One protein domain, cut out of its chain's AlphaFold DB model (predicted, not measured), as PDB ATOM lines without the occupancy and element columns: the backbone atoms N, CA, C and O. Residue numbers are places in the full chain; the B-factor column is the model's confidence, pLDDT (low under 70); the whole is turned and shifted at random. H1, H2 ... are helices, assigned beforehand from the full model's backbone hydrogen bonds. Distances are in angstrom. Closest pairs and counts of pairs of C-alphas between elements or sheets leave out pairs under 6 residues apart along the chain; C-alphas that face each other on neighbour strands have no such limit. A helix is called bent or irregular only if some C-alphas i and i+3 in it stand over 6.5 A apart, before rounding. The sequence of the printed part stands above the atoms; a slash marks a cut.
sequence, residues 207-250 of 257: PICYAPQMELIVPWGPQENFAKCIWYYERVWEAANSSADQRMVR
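AT A GLANCE: This is residues 207 to 250 of the 257 residues of the protein "Putative expression site-associated gene (ESAG-like) protein" of Trypanosoma cruzi (UniProt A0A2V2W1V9). One long helix, H2, makes the length of the domain, and the one-turn helix H1 packs beside its first end. Residues 207 to 211, the first of the printed part, lead into H1, a loop joins H1 to H2, and residues 242 to 250 fold back past the far end of H2. The printed part has 44 residues with two named helices, H1 then H2, and no named strand; the class is all helix. The whole is only just loose, close to compact, with a radius of gyration of the C-alphas of 11.5 A, and only just flat, with spans of 32 by 23 by 13 A.

HOW THE PARTS SIT: H1, residues 212 to 216, touches H2, residues 225 to 241, with 4 pairs of C-alphas within 8 A. The closest C-alphas of the two are those of Pro 212 and Asn 225, 5.3 A apart. H2 touches H1 with residues 225 to 229 alone, and the centres of the helices are 13.5 A apart. In H2 every O i to N i+4 pair is within hydrogen-bond range; in H1 0 of 1 such pairs is, beside 1 of 2 O i to N i+3 pairs.

IN THESE COORDINATES: H1 begins with C-alpha 212 at (17.738, -30.856, -34.537) and is neither bent nor irregular, but only just: C-alphas 212 and 215 are 6.5 A apart. H2 measures 24.3 A from its first to its last C-alpha, from Asn 225 at (18.986, -27.635, -30.476) to Asn 241 at (34.753, -42.947, -20.156).

THE WHOLE: The two C-alphas farthest apart are those of Glu 224 and Ala 244, 32.4 A. The link from H1 to H2, 8 residues, is short, and the printed part has no cut. Its mean pLDDT is 80.9, and residues 243 to 250 are under 70.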
ATOM      1  N   PRO A 207      32.518 -28.938 -36.807       79.50
ATOM      2  CA  PRO A 207      32.877 -28.279 -35.548       79.50
ATOM      3  C   PRO A 207      31.675 -27.893 -34.672       79.50
ATOM      4  O   PRO A 207      31.847 -27.643 -33.475       79.50
ATOM      5  N   ILE A 208      30.473 -27.796 -35.238       84.00
ATOM      6  CA  ILE A 208      29.272 -27.336 -34.554       84.00
ATOM      7  C   ILE A 208      28.406 -28.529 -34.137       84.00
ATOM      8  O   ILE A 208      27.941 -29.316 -34.956       84.00
ATOM      9  N   CYS A 209      28.094 -28.614 -32.840       85.75
ATOM     10  CA  CYS A 209      27.119 -29.580 -32.335       85.75
ATOM     11  C   CYS A 209      25.694 -29.109 -32.668       85.75
ATOM     12  O   CYS A 209      25.074 -28.382 -31.888       85.75
ATOM     13  N   TYR A 210      25.173 -29.516 -33.827       84.56
ATOM     14  CA  TYR A 210      23.808 -29.212 -34.252       84.56
ATOM     15  C   TYR A 210      23.090 -30.461 -34.760       84.56
ATOM     16  O   TYR A 210      23.378 -30.972 -35.837       84.56
ATOM     17  N   ALA A 211      22.115 -30.936 -33.989       82.50
ATOM     18  CA  ALA A 211      21.370 -32.145 -34.318       82.50
ATOM     19  C   ALA A 211      19.878 -31.958 -33.991       82.50
ATOM     20  O   ALA A 211      19.383 -32.480 -32.990       82.50
ATOM     21  N   PRO A 212      19.133 -31.198 -34.817       79.12
ATOM     22  CA  PRO A 212      17.738 -30.856 -34.537       79.12
ATOM     23  C   PRO A 212      16.834 -32.094 -34.444       79.12
ATOM     24  O   PRO A 212      15.839 -32.085 -33.733       79.12
ATOM     25  N   GLN A 213      17.197 -33.202 -35.095       82.19
ATOM     26  CA  GLN A 213      16.446 -34.457 -35.034       82.19
ATOM     27  C   GLN A 213      16.611 -35.201 -33.702       82.19
ATOM     28  O   GLN A 213      15.881 -36.160 -33.452       82.19
ATOM     29  N   MET A 214      17.517 -34.773 -32.817       82.12
ATOM     30  CA  MET A 214      17.662 -35.384 -31.496       82.12
ATOM     31  C   MET A 214      16.404 -35.279 -30.646       82.12
ATOM     32  O   MET A 214      16.181 -36.146 -29.808       82.12
ATOM     33  N   GLU A 215      15.559 -34.269 -30.857       81.00
ATOM     34  CA  GLU A 215      14.275 -34.161 -30.153       81.00
ATOM     35  C   GLU A 215      13.368 -35.383 -30.358       81.00
ATOM     36  O   GLU A 215      12.533 -35.682 -29.509       81.00
ATOM     37  N   LEU A 216      13.564 -36.115 -31.457       80.88
ATOM     38  CA  LEU A 216      12.786 -37.297 -31.820       80.88
ATOM     39  C   LEU A 216      13.234 -38.553 -31.074       80.88
ATOM     40  O   LEU A 216      12.452 -39.488 -30.932       80.88
ATOM     41  N   ILE A 217      14.499 -38.584 -30.657       81.81
ATOM     42  CA  ILE A 217      15.163 -39.757 -30.074       81.81
ATOM     43  C   ILE A 217      15.345 -39.560 -28.564       81.81
ATOM     44  O   ILE A 217      15.232 -40.499 -27.781       81.81
ATOM     45  N   VAL A 218      15.597 -38.321 -28.145       87.00
ATOM     46  CA  VAL A 218      15.899 -37.931 -26.771       87.00
ATOM     47  C   VAL A 218      14.827 -36.941 -26.302       87.00
ATOM     48  O   VAL A 218      14.942 -35.736 -26.544       87.00
ATOM     49  N   PRO A 219      13.767 -37.405 -25.618       85.44
ATOM     50  CA  PRO A 219      12.657 -36.534 -25.225       85.44
ATOM     51  C   PRO A 219      12.999 -35.610 -24.041       85.44
ATOM     52  O   PRO A 219      12.260 -34.673 -23.755       85.44
ATOM     53  N   TRP A 220      14.126 -35.844 -23.365       89.00
ATOM     54  CA  TRP A 220      14.559 -35.115 -22.169       89.00
ATOM     55  C   TRP A 220      15.664 -34.092 -22.474       89.00
ATOM     56  O   TRP A 220      16.280 -34.128 -23.539       89.00
ATOM     57  N   GLY A 221      15.956 -33.220 -21.506       90.19
ATOM     58  CA  GLY A 221      17.049 -32.247 -21.586       90.19
ATOM     59  C   GLY A 221      16.624 -30.879 -22.138       90.19
ATOM     60  O   GLY A 221      15.431 -30.556 -22.138       90.19
ATOM     61  N   PRO A 222      17.594 -30.047 -22.566       92.50
ATOM     62  CA  PRO A 222      17.323 -28.735 -23.151       92.50
ATOM     63  C   PRO A 222      16.402 -28.816 -24.378       92.50
ATOM     64  O   PRO A 222      16.394 -29.814 -25.096       92.50
ATOM     65  N   GLN A 223      15.625 -27.755 -24.616       88.75
ATOM     66  CA  GLN A 223      14.748 -27.634 -25.794       88.75
ATOM     67  C   GLN A 223      15.456 -26.993 -26.990       88.75
ATOM     68  O   GLN A 223      15.085 -27.218 -28.132       88.75
ATOM     69  N   GLU A 224      16.470 -26.172 -26.723       90.06
ATOM     70  CA  GLU A 224      17.267 -25.517 -27.753       90.06
ATOM     71  C   GLU A 224      18.239 -26.541 -28.375       90.06
ATOM     72  O   GLU A 224      18.882 -27.306 -27.654       90.06
ATOM     73  N   ASN A 225      18.307 -26.586 -29.709       88.00
ATOM     74  CA  ASN A 225      18.986 -27.635 -30.476       88.00
ATOM     75  C   ASN A 225      20.489 -27.742 -30.175       88.00
ATOM     76  O   ASN A 225      20.993 -28.856 -30.008       88.00
ATOM     77  N   PHE A 226      21.204 -26.617 -30.089       89.00
ATOM     78  CA  PHE A 226      22.641 -26.612 -29.797       89.00
ATOM     79  C   PHE A 226      22.906 -27.095 -28.368       89.00
ATOM     80  O   PHE A 226      23.714 -28.000 -28.145       89.00
ATOM     81  N   ALA A 227      22.173 -26.555 -27.395       90.12
ATOM     82  CA  ALA A 227      22.271 -26.932 -25.992       90.12
ATOM     83  C   ALA A 227      21.933 -28.410 -25.781       90.12
ATOM     84  O   ALA A 227      22.608 -29.090 -25.011       90.12
ATOM     85  N   LYS A 228      20.917 -28.929 -26.478       90.69
ATOM     86  CA  LYS A 228      20.526 -30.339 -26.398       90.69
ATOM     87  C   LYS A 228      21.598 -31.259 -26.969       90.69
ATOM     88  O   LYS A 228      21.896 -32.280 -26.351       90.69
ATOM     89  N   CYS A 229      22.187 -30.882 -28.104       90.00
ATOM     90  CA  CYS A 229      23.291 -31.607 -28.723       90.00
ATOM     91  C   CYS A 229      24.477 -31.722 -27.760       90.00
ATOM     92  O   CYS A 229      24.873 -32.833 -27.408       90.00
ATOM     93  N   ILE A 230      24.974 -30.587 -27.255       90.06
ATOM     94  CA  ILE A 230      26.105 -30.546 -26.316       90.06
ATOM     95  C   ILE A 230      25.793 -31.380 -25.072       90.06
ATOM     96  O   ILE A 230      26.547 -32.291 -24.738       90.06
ATOM     97  N   TRP A 231      24.640 -31.135 -24.445       91.88
ATOM     98  CA  TRP A 231      24.214 -31.835 -23.233       91.88
ATOM     99  C   TRP A 231      24.174 -33.359 -23.406       91.88
ATOM    100  O   TRP A 231      24.591 -34.099 -22.515       91.88
ATOM    101  N   TYR A 232      23.671 -33.855 -24.536       90.50
ATOM    102  CA  TYR A 232      23.616 -35.293 -24.795       90.50
ATOM    103  C   TYR A 232      25.002 -35.884 -25.024       90.50
ATOM    104  O   TYR A 232      25.337 -36.895 -24.408       90.50
ATOM    105  N   TYR A 233      25.811 -35.264 -25.888       86.31
ATOM    106  CA  TYR A 233      27.135 -35.784 -26.209       86.31
ATOM    107  C   TYR A 233      28.064 -35.756 -24.998       86.31
ATOM    108  O   TYR A 233      28.805 -36.715 -24.814       86.31
ATOM    109  N   GLU A 234      27.987 -34.745 -24.129       88.31
ATOM    110  CA  GLU A 234      28.721 -34.729 -22.856       88.31
ATOM    111  C   GLU A 234      28.348 -35.923 -21.968       88.31
ATOM    112  O   GLU A 234      29.227 -36.590 -21.431       88.31
ATOM    113  N   ARG A 235      27.062 -36.275 -21.885       88.06
ATOM    114  CA  ARG A 235      26.602 -37.424 -21.086       88.06
ATOM    115  C   ARG A 235      27.009 -38.764 -21.680       88.06
ATOM    116  O   ARG A 235      27.405 -39.662 -20.942       88.06
ATOM    117  N   VAL A 236      26.918 -38.914 -23.003       85.06
ATOM    118  CA  VAL A 236      27.422 -40.110 -23.696       85.06
ATOM    119  C   VAL A 236      28.933 -40.222 -23.499       85.06
ATOM    120  O   VAL A 236      29.436 -41.311 -23.245       85.06
ATOM    121  N   TRP A 237      29.648 -39.098 -23.539       81.94
ATOM    122  CA  TRP A 237      31.085 -39.030 -23.296       81.94
ATOM    123  C   TRP A 237      31.457 -39.448 -21.867       81.94
ATOM    124  O   TRP A 237      32.386 -40.232 -21.672       81.94
ATOM    125  N   GLU A 238      30.739 -38.947 -20.862       84.62
ATOM    126  CA  GLU A 238      30.901 -39.346 -19.459       84.62
ATOM    127  C   GLU A 238      30.639 -40.844 -19.266       84.62
ATOM    128  O   GLU A 238      31.454 -41.534 -18.655       84.62
ATOM    129  N   ALA A 239      29.544 -41.358 -19.834       81.81
ATOM    130  CA  ALA A 239      29.186 -42.770 -19.750       81.81
ATOM    131  C   ALA A 239      30.248 -43.665 -20.407       81.81
ATOM    132  O   ALA A 239      30.693 -44.632 -19.791       81.81
ATOM    133  N   ALA A 240      30.709 -43.308 -21.604       76.88
ATOM    134  CA  ALA A 240      31.748 -44.039 -22.318       76.88
ATOM    135  C   ALA A 240      33.052 -44.104 -21.499       76.88
ATOM    136  O   ALA A 240      33.571 -45.184 -21.233       76.88
ATOM    137  N   ASN A 241      33.527 -42.971 -20.969       75.56
ATOM    138  CA  ASN A 241      34.753 -42.947 -20.156       75.56
ATOM    139  C   ASN A 241      34.629 -43.635 -18.793       75.56
ATOM    140  O   ASN A 241      35.649 -43.894 -18.155       75.56
ATOM    141  N   SER A 242      33.411 -43.903 -18.320       75.00
ATOM    142  CA  SER A 242      33.199 -44.650 -17.078       75.00
ATOM    143  C   SER A 242      33.447 -46.158 -17.233       75.00
ATOM    144  O   SER A 242      33.592 -46.854 -16.230       75.00
ATOM    145  N   SER A 243      33.545 -46.654 -18.471       67.69
ATOM    146  CA  SER A 243      33.869 -48.042 -18.795       67.69
ATOM    147  C   SER A 243      35.293 -48.153 -19.342       67.69
ATOM    148  O   SER A 243      35.682 -47.421 -20.252       67.69
ATOM    149  N   ALA A 244      36.076 -49.099 -18.813       63.12
ATOM    150  CA  ALA A 244      37.440 -49.359 -19.284       63.12
ATOM    151  C   ALA A 244      37.483 -49.824 -20.754       63.12
ATOM    152  O   ALA A 244      38.482 -49.594 -21.436       63.12
ATOM    153  N   ASP A 245      36.381 -50.402 -21.242       63.03
ATOM    154  CA  ASP A 245      36.280 -51.032 -22.562       63.03
ATOM    155  C   ASP A 245      35.568 -50.154 -23.609       63.03
ATOM    156  O   ASP A 245      35.469 -50.541 -24.769       63.03
ATOM    157  N   GLN A 246      35.065 -48.969 -23.231       58.94
ATOM    158  CA  GLN A 246      34.324 -48.062 -24.126       58.94
ATOM    159  C   GLN A 246      34.949 -46.666 -24.145       58.94
ATOM    160  O   GLN A 246      34.295 -45.651 -23.926       58.94
ATOM    161  N   ARG A 247      36.254 -46.584 -24.395       60.25
ATOM    162  CA  ARG A 247      36.929 -45.287 -24.442       60.25
ATOM    163  C   ARG A 247      36.629 -44.563 -25.753       60.25
ATOM    164  O   ARG A 247      37.179 -44.909 -26.795       60.25
ATOM    165  N   MET A 248      35.840 -43.491 -25.690       61.06
ATOM    166  CA  MET A 248      35.754 -42.537 -26.800       61.06
ATOM    167  C   MET A 248      37.098 -41.805 -26.923       61.06
ATOM    168  O   MET A 248      37.542 -41.118 -25.998       61.06
ATOM    169  N   VAL A 249      37.777 -41.953 -28.058       58.72
ATOM    170  CA  VAL A 249      39.035 -41.247 -28.321       58.72
ATOM    171  C   VAL A 249      38.715 -39.854 -28.844       58.72
ATOM    172  O   VAL A 249      38.065 -39.700 -29.876       58.72
ATOM    173  N   ARG A 250      39.182 -38.809 -28.146       56.91
ATOM    174  CA  ARG A 250      39.232 -37.479 -28.767       56.91
ATOM    175  C   ARG A 250      40.351 -37.518 -29.785       56.91
ATOM    176  O   ARG A 250      41.520 -37.535 -29.397       56.91
TER     177      ARG A 250